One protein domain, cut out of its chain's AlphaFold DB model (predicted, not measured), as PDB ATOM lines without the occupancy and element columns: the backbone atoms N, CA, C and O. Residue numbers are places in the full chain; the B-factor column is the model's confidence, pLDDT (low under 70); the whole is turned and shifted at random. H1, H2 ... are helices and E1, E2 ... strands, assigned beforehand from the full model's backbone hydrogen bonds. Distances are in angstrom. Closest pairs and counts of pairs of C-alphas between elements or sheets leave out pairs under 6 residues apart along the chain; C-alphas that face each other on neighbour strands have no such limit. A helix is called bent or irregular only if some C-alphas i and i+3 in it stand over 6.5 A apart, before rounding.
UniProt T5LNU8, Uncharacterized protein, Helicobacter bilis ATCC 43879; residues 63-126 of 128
ATOM      1  N   TYR A  63       7.038   7.544  74.352       84.06
ATOM      2  CA  TYR A  63       6.376   7.307  73.076       84.06
ATOM      3  C   TYR A  63       5.005   7.986  73.052       84.06
ATOM      4  O   TYR A  63       4.090   7.587  73.777       84.06
ATOM      5  N   ASP A  64       4.842   8.987  72.190       86.44
ATOM      6  CA  ASP A  64       3.540   9.586  71.934       86.44
ATOM      7  C   ASP A  64       2.792   8.808  70.847       86.44
ATOM      8  O   ASP A  64       3.192   8.733  69.680       86.44
ATOM      9  N   VAL A  65       1.654   8.241  71.244       86.06
ATOM     10  CA  VAL A  65       0.800   7.425  70.378       86.06
ATOM     11  C   VAL A  65       0.143   8.270  69.284       86.06
ATOM     12  O   VAL A  65      -0.069   7.764  68.179       86.06
ATOM     13  N   ALA A  66      -0.159   9.545  69.556       81.62
ATOM     14  CA  ALA A  66      -0.836  10.417  68.599       81.62
ATOM     15  C   ALA A  66       0.089  10.797  67.433       81.62
ATOM     16  O   ALA A  66      -0.278  10.631  66.266       81.62
ATOM     17  N   SER A  67       1.308  11.249  67.732       83.12
ATOM     18  CA  SER A  67       2.310  11.595  66.718       83.12
ATOM     19  C   SER A  67       3.098  10.398  66.179       83.12
ATOM     20  O   SER A  67       3.771  10.541  65.154       83.12
ATOM     21  N   LYS A  68       2.991   9.224  66.821       87.62
ATOM     22  CA  LYS A  68       3.755   8.000  66.518       87.62
ATOM     23  C   LYS A  68       5.269   8.231  66.560       87.62
ATOM     24  O   LYS A  68       6.006   7.739  65.702       87.62
ATOM     25  N   LYS A  69       5.727   9.029  67.523       88.69
ATOM     26  CA  LYS A  69       7.135   9.408  67.688       88.69
ATOM     27  C   LYS A  69       7.557   9.283  69.145       88.69
ATOM     28  O   LYS A  69       6.754   9.463  70.054       88.69
ATOM     29  N   TRP A  70       8.840   9.005  69.338       87.75
ATOM     30  CA  TRP A  70       9.499   9.180  70.626       87.75
ATOM     31  C   TRP A  70       9.755  10.670  70.845       87.75
ATOM     32  O   TRP A  70      10.290  11.338  69.959       87.75
ATOM     33  N   LEU A  71       9.325  11.178  71.994       89.06
ATOM     34  CA  LEU A  71       9.492  12.558  72.429       89.06
ATOM     35  C   LEU A  71      10.357  12.579  73.687       89.06
ATOM     36  O   LEU A  71      10.301  11.645  74.487       89.06
ATOM     37  N   ASP A  72      11.120  13.647  73.882       90.38
ATOM     38  CA  ASP A  72      11.796  13.876  75.155       90.38
ATOM     39  C   ASP A  72      10.776  14.121  76.283       90.38
ATOM     40  O   ASP A  72       9.620  14.486  76.030       90.38
ATOM     41  N   TYR A  73      11.217  13.928  77.529       88.81
ATOM     42  CA  TYR A  73      10.417  14.139  78.740       88.81
ATOM     43  C   TYR A  73       9.646  15.471  78.721       88.81
ATOM     44  O   TYR A  73       8.429  15.493  78.926       88.81
ATOM     45  N   THR A  74      10.331  16.583  78.434       90.62
ATOM     46  CA  THR A  74       9.744  17.925  78.516       90.62
ATOM     47  C   THR A  74       8.660  18.109  77.465       90.62
ATOM     48  O   THR A  74       7.551  18.535  77.795       90.62
ATOM     49  N   THR A  75       8.946  17.756  76.211       92.38
ATOM     50  CA  THR A  75       7.981  17.860  75.111       92.38
ATOM     51  C   THR A  75       6.764  16.973  75.358       92.38
ATOM     52  O   THR A  75       5.627  17.409  75.160       92.38
ATOM     53  N   TYR A  76       6.981  15.738  75.814       92.94
ATOM     54  CA  TYR A  76       5.903  14.793  76.083       92.94
ATOM     55  C   TYR A  76       4.938  15.323  77.148       92.94
ATOM     56  O   TYR A  76       3.737  15.447  76.887       92.94
ATOM     57  N   TRP A  77       5.448  15.692  78.324       93.81
ATOM     58  CA  TRP A  77       4.598  16.144  79.423       93.81
ATOM     59  C   TRP A  77       3.971  17.512  79.161       93.81
ATOM     60  O   TRP A  77       2.781  17.688  79.433       93.81
ATOM     61  N   SER A  78       4.696  18.442  78.533       94.19
ATOM     62  CA  SER A  78       4.145  19.755  78.160       94.19
ATOM     63  C   SER A  78       2.931  19.621  77.240       94.19
ATOM     64  O   SER A  78       1.907  20.270  77.462       94.19
ATOM     65  N   ASN A  79       2.991  18.726  76.247       93.94
ATOM     66  CA  ASN A  79       1.861  18.469  75.354       93.94
ATOM     67  C   ASN A  79       0.641  17.938  76.117       93.94
ATOM     68  O   ASN A  79      -0.468  18.444  75.929       93.94
ATOM     69  N   ARG A  80       0.835  16.980  77.029       93.50
ATOM     70  CA  ARG A  80      -0.269  16.416  77.823       93.50
ATOM     71  C   ARG A  80      -0.876  17.438  78.777       93.50
ATOM     72  O   ARG A  80      -2.099  17.503  78.892       93.50
ATOM     73  N   ILE A  81      -0.052  18.261  79.425       95.06
ATOM     74  CA  ILE A  81      -0.514  19.355  80.289       95.06
ATOM     75  C   ILE A  81      -1.387  20.323  79.488       95.06
ATOM     76  O   ILE A  81      -2.510  20.616  79.903       95.06
ATOM     77  N   LYS A  82      -0.920  20.769  78.314       95.19
ATOM     78  CA  LYS A  82      -1.695  21.650  77.426       95.19
ATOM     79  C   LYS A  82      -3.028  21.030  77.033       95.19
ATOM     80  O   LYS A  82      -4.057  21.698  77.116       95.19
ATOM     81  N   GLU A  83      -3.030  19.767  76.615       94.56
ATOM     82  CA  GLU A  83      -4.260  19.064  76.242       94.56
ATOM     83  C   GLU A  83      -5.230  18.954  77.419       94.56
ATOM     84  O   GLU A  83      -6.412  19.265  77.266       94.56
ATOM     85  N   LYS A  84      -4.740  18.583  78.607       94.56
ATOM     86  CA  LYS A  84      -5.571  18.461  79.808       94.56
ATOM     87  C   LYS A  84      -6.153  19.815  80.220       94.56
ATOM     88  O   LYS A  84      -7.361  19.921  80.417       94.56
ATOM     89  N   LEU A  85      -5.348  20.877  80.247       94.69
ATOM     90  CA  LEU A  85      -5.806  22.239  80.548       94.69
ATOM     91  C   LEU A  85      -6.783  22.795  79.507       94.69
ATOM     92  O   LEU A  85      -7.721  23.516  79.868       94.69
ATOM     93  N   LYS A  86      -6.657  22.388  78.239       94.44
ATOM     94  CA  LYS A  86      -7.606  22.751  77.181       94.44
ATOM     95  C   LYS A  86      -9.021  22.248  77.475       94.44
ATOM     96  O   LYS A  86      -9.971  22.976  77.191       94.44
ATOM     97  N   PHE A  87      -9.193  21.082  78.111       92.81
ATOM     98  CA  PHE A  87     -10.517  20.627  78.577       92.81
ATOM     99  C   PHE A  87     -11.119  21.553  79.638       92.81
ATOM    100  O   PHE A  87     -12.337  21.715  79.711       92.81
ATOM    101  N   TYR A  88     -10.278  22.226  80.422       91.25
ATOM    102  CA  TYR A  88     -10.711  23.258  81.357       91.25
ATOM    103  C   TYR A  88     -10.911  24.626  80.686       91.25
ATOM    104  O   TYR A  88     -11.350  25.554  81.366       91.25
ATOM    105  N   GLY A  89     -10.661  24.770  79.383       91.75
ATOM    106  CA  GLY A  89     -10.705  26.053  78.674       91.75
ATOM    107  C   GLY A  89      -9.527  26.971  79.014       91.75
ATOM    108  O   GLY A  89      -9.628  28.183  78.841       91.75
ATOM    109  N   ILE A  90      -8.436  26.407  79.537       92.31
ATOM    110  CA  ILE A  90      -7.205  27.122  79.868       92.31
ATOM    111  C   ILE A  90      -6.205  26.861  78.743       92.31
ATOM    112  O   ILE A  90      -5.932  25.712  78.398       92.31
ATOM    113  N   PHE A  91      -5.666  27.934  78.172       92.69
ATOM    114  CA  PHE A  91      -4.640  27.877  77.138       92.69
ATOM    115  C   PHE A  91      -3.358  28.452  77.719       92.69
ATOM    116  O   PHE A  91      -3.334  29.622  78.094       92.69
ATOM    117  N   ILE A  92      -2.340  27.605  77.822       90.88
ATOM    118  CA  ILE A  92      -1.043  27.921  78.413       90.88
ATOM    119  C   ILE A  92       0.057  27.714  77.361       90.88
ATOM    120  O   ILE A  92      -0.025  26.798  76.533       90.88
ATOM    121  N   SER A  93       1.054  28.589  77.363       92.88
ATOM    122  CA  SER A  93       2.231  28.535  76.488       92.88
ATOM    123  C   SER A  93       3.324  27.608  77.036       92.88
ATOM    124  O   SER A  93       3.303  27.233  78.206       92.88
ATOM    125  N   ASP A  94       4.299  27.235  76.196       91.19
ATOM    126  CA  ASP A  94       5.478  26.483  76.660       91.19
ATOM    127  C   ASP A  94       6.314  27.282  77.666       91.19
ATOM    128  O   ASP A  94       6.868  26.708  78.593       91.19
ATOM    129  N   GLU A  95       6.370  28.608  77.519       92.12
ATOM    130  CA  GLU A  95       7.080  29.501  78.441       92.12
ATOM    131  C   GLU A  95       6.427  29.515  79.826       92.12
ATOM    132  O   GLU A  95       7.118  29.441  80.838       92.12
ATOM    133  N   GLU A  96       5.093  29.548  79.885       90.88
ATOM    134  CA  GLU A  96       4.352  29.450  81.145       90.88
ATOM    135  C   GLU A  96       4.488  28.068  81.794       90.88
ATOM    136  O   GLU A  96       4.546  27.986  83.018       90.88
ATOM    137  N   ILE A  97       4.573  26.993  81.000       91.69
ATOM    138  CA  ILE A  97       4.865  25.646  81.512       91.69
ATOM    139  C   ILE A  97       6.298  25.572  82.045       91.69
ATOM    140  O   ILE A  97       6.514  25.053  83.133       91.69
ATOM    141  N   GLY A  98       7.273  26.124  81.321       88.19
ATOM    142  CA  GLY A  98       8.672  26.162  81.755       88.19
ATOM    143  C   GLY A  98       8.911  27.035  82.991       88.19
ATOM    144  O   GLY A  98       9.917  26.865  83.671       88.19
ATOM    145  N   ALA A  99       7.992  27.954  83.297       89.44
ATOM    146  CA  ALA A  99       8.002  28.751  84.520       89.44
ATOM    147  C   ALA A  99       7.375  28.030  85.729       89.44
ATOM    148  O   ALA A  99       7.410  28.569  86.838       89.44
ATOM    149  N   LEU A 100       6.786  26.844  85.537       86.94
ATOM    150  CA  LEU A 100       6.339  26.010  86.645       86.94
ATOM    151  C   LEU A 100       7.578  25.478  87.376       86.94
ATOM    152  O   LEU A 100       8.363  24.719  86.817       86.94
ATOM    153  N   ASP A 101       7.750  25.870  88.637       82.19
ATOM    154  CA  ASP A 101       8.835  25.386  89.503       82.19
ATOM    155  C   ASP A 101       8.492  24.001  90.082       82.19
ATOM    156  O   ASP A 101       8.419  23.796  91.293       82.19
ATOM    157  N   THR A 102       8.144  23.061  89.204       86.25
ATOM    158  CA  THR A 102       7.741  21.702  89.568       86.25
ATOM    159  C   THR A 102       8.057  20.731  88.437       86.25
ATOM    160  O   THR A 102       8.191  21.106  87.270       86.25
ATOM    161  N   ASP A 103       8.162  19.463  88.799       91.94
ATOM    162  CA  ASP A 103       8.297  18.376  87.845       91.94
ATOM    163  C   ASP A 103       7.000  18.230  87.023       91.94
ATOM    164  O   ASP A 103       5.894  18.249  87.568       91.94
ATOM    165  N   LEU A 104       7.119  18.129  85.694       93.25
ATOM    166  CA  LEU A 104       5.963  18.185  84.790       93.25
ATOM    167  C   LEU A 104       5.079  16.936  84.891       93.25
ATOM    168  O   LEU A 104       3.855  17.038  84.778       93.25
ATOM    169  N   GLU A 105       5.688  15.772  85.108       92.88
ATOM    170  CA  GLU A 105       4.989  14.511  85.358       92.88
ATOM    171  C   GLU A 105       4.197  14.607  86.661       92.88
ATOM    172  O   GLU A 105       2.978  14.418  86.663       92.88
ATOM    173  N   PHE A 106       4.858  15.029  87.743       92.31
ATOM    174  CA  PHE A 106       4.206  15.230  89.035       92.31
ATOM    175  C   PHE A 106       3.045  16.231  88.950       92.31
ATOM    176  O   PHE A 106       1.937  15.956  89.423       92.31
ATOM    177  N   PHE A 107       3.263  17.376  88.300       94.25
ATOM    178  CA  PHE A 107       2.226  18.383  88.108       94.25
ATOM    179  C   PHE A 107       1.018  17.819  87.361       94.25
ATOM    180  O   PHE A 107      -0.126  18.016  87.780       94.25
ATOM    181  N   TYR A 108       1.256  17.098  86.263       94.25
ATOM    182  CA  TYR A 108       0.191  16.508  85.459       94.25
ATOM    183  C   TYR A 108      -0.637  15.480  86.244       94.25
ATOM    184  O   TYR A 108      -1.866  15.436  86.100       94.25
ATOM    185  N   GLU A 109       0.014  14.648  87.053       93.19
ATOM    186  CA  GLU A 109      -0.659  13.583  87.795       93.19
ATOM    187  C   GLU A 109      -1.424  14.096  89.017       93.19
ATOM    188  O   GLU A 109      -2.546  13.642  89.262       93.19
ATOM    189  N   TYR A 110      -0.867  15.062  89.752       92.75
ATOM    190  CA  TYR A 110      -1.366  15.411  91.086       92.75
ATOM    191  C   TYR A 110      -1.899  16.838  91.217       92.75
ATOM    192  O   TYR A 110      -2.821  17.080  92.000       92.75
ATOM    193  N   GLU A 111      -1.357  17.798  90.469       93.94
ATOM    194  CA  GLU A 111      -1.608  19.221  90.733       93.94
ATOM    195  C   GLU A 111      -2.507  19.888  89.694       93.94
ATOM    196  O   GLU A 111      -3.202  20.855  90.012       93.94
ATOM    197  N   ILE A 112      -2.545  19.368  88.468       93.69
ATOM    198  CA  ILE A 112      -3.154  20.038  87.314       93.69
ATOM    199  C   ILE A 112      -4.640  20.376  87.502       93.69
ATOM    200  O   ILE A 112      -5.095  21.433  87.059       93.69
ATOM    201  N   ASP A 113      -5.397  19.525  88.195       93.69
ATOM    202  CA  ASP A 113      -6.828  19.745  88.424       93.69
ATOM    203  C   ASP A 113      -7.045  20.848  89.473       93.69
ATOM    204  O   ASP A 113      -7.851  21.763  89.280       93.69
ATOM    205  N   THR A 114      -6.258  20.818  90.554       93.56
ATOM    206  CA  THR A 114      -6.232  21.860  91.592       93.56
ATOM    207  C   THR A 114      -5.797  23.201  91.007       93.56
ATOM    208  O   THR A 114      -6.417  24.238  91.279       93.56
ATOM    209  N   PHE A 115      -4.775  23.186  90.150       91.69
ATOM    210  CA  PHE A 115      -4.324  24.345  89.394       91.69
ATOM    211  C   PHE A 115      -5.450  24.901  88.517       91.69
ATOM    212  O   PHE A 115      -5.753  26.091  88.601       91.69
ATOM    213  N   ALA A 116      -6.134  24.060  87.734       92.31
ATOM    214  CA  ALA A 116      -7.205  24.503  86.843       92.31
ATOM    215  C   ALA A 116      -8.374  25.159  87.601       92.31
ATOM    216  O   ALA A 116      -8.918  26.177  87.155       92.31
ATOM    217  N   ILE A 117      -8.749  24.614  88.764       91.44
ATOM    218  CA  ILE A 117      -9.773  25.197  89.644       91.44
ATOM    219  C   ILE A 117      -9.315  26.565  90.159       91.44
ATOM    220  O   ILE A 117     -10.039  27.557  90.025       91.44
ATOM    221  N   SER A 118      -8.101  26.626  90.707       89.94
ATOM    222  CA  SER A 118      -7.531  27.841  91.296       89.94
ATOM    223  C   SER A 118      -7.378  28.951  90.255       89.94
ATOM    224  O   SER A 118      -7.753  30.101  90.499       89.94
ATOM    225  N   TYR A 119      -6.927  28.598  89.050       86.94
ATOM    226  CA  TYR A 119      -6.797  29.504  87.915       86.94
ATOM    227  C   TYR A 119      -8.145  30.136  87.544       86.94
ATOM    228  O   TYR A 119      -8.253  31.363  87.453       86.94
ATOM    229  N   LYS A 120      -9.202  29.325  87.406       85.62
ATOM    230  CA  LYS A 120     -10.556  29.822  87.103       85.62
ATOM    231  C   LYS A 120     -11.098  30.748  88.182       85.62
ATOM    232  O   LYS A 120     -11.714  31.761  87.851       85.62
ATOM    233  N   LEU A 121     -10.882  30.417  89.455       84.50
ATOM    234  CA  LEU A 121     -11.283  31.281  90.564       84.50
ATOM    235  C   LEU A 121     -10.543  32.620  90.496       84.50
ATOM    236  O   LEU A 121     -11.187  33.663  90.515       84.50
ATOM    237  N   SER A 122      -9.222  32.604  90.308       82.38
ATOM    238  CA  SER A 122      -8.412  33.828  90.244       82.38
ATOM    239  C   SER A 122      -8.843  34.793  89.128       82.38
ATOM    240  O   SER A 122      -8.824  36.007  89.323       82.38
ATOM    241  N   LYS A 123      -9.280  34.267  87.974       73.19
ATOM    242  CA  LYS A 123      -9.800  35.062  86.851       73.19
ATOM    243  C   LYS A 123     -11.148  35.702  87.177       73.19
ATOM    244  O   LYS A 123     -11.315  36.886  86.910       73.19
ATOM    245  N   LYS A 124     -12.064  34.969  87.822       69.00
ATOM    246  CA  LYS A 124     -13.373  35.508  88.238       69.00
ATOM    247  C   LYS A 124     -13.257  36.708  89.181       69.00
ATOM    248  O   LYS A 124     -14.085  37.603  89.113       69.00
ATOM    249  N   TYR A 125     -12.240  36.738  90.042       59.28
ATOM    250  CA  TYR A 125     -12.033  37.844  90.985       59.28
ATOM    251  C   TYR A 125     -11.310  39.062  90.387       59.28
ATOM    252  O   TYR A 125     -11.254  40.094  91.043       59.28
ATOM    253  N   LYS A 126     -10.757  38.968  89.168       59.88
ATOM    254  CA  LYS A 126     -10.110  40.099  88.471       59.88
ATOM    255  C   LYS A 126     -11.050  40.875  87.541       59.88
ATOM    256  O   LYS A 126     -10.659  41.926  87.051       59.88
TER     257      LYS A 126
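This is residues 63 to 126 of the 128 residues of an uncharacterized protein of Helicobacter bilis ATCC 43879 (UniProt T5LNU8). Two helices, H1 and the kinked H3, pack together and run the same way, joined through the short H2 near H1. Residues 65 to 70 stick out at one end, residues 121 to 126 at the other. The 64 printed residues hold E1, H1, H2 and H3, mostly helix, and are only just compact, close to loose: radius of gyration of the C-alphas 12.5 A, spans 41 by 22 by 21 A.

Strand E1, residues 69 to 72, begins at C-alpha 69 (7.135, 9.408, 67.688). H1, residues 73 to 87, is 21.9 A long; H2 is residues 94 to 98. H3, residues 104 to 124, is 26.2 A long and ends at C-alpha 124 (-13.373, 35.508, 88.238); it is irregular, with C-alphas 110 and 113 7.5 A apart and a kink of 74 degrees near residue 111.

Residues 63 to 64 pair antiparallel with residues 69 to 70 of E1, which pairs with no named strand. E1 and H1 meet only through their link. H1 and H3 touch, closest at the C-alphas of Trp 77 and Leu 104, 5.9 A, at a tilt of 35.4 degrees, only just steep. H1 and H2 are close but not clearly touching: the closest C-alphas, Ser 78 and Ile 97, are 6.8 A apart. Every O i to N i+4 pair is within hydrogen-bond range in H1 and H2, 14 of 17 in H3.

The C-alphas farthest apart, Lys 68 and Tyr 125, are 41.7 A apart. The printed part has no cut and no long link; pLDDT is under 70 at residues 124 to 126.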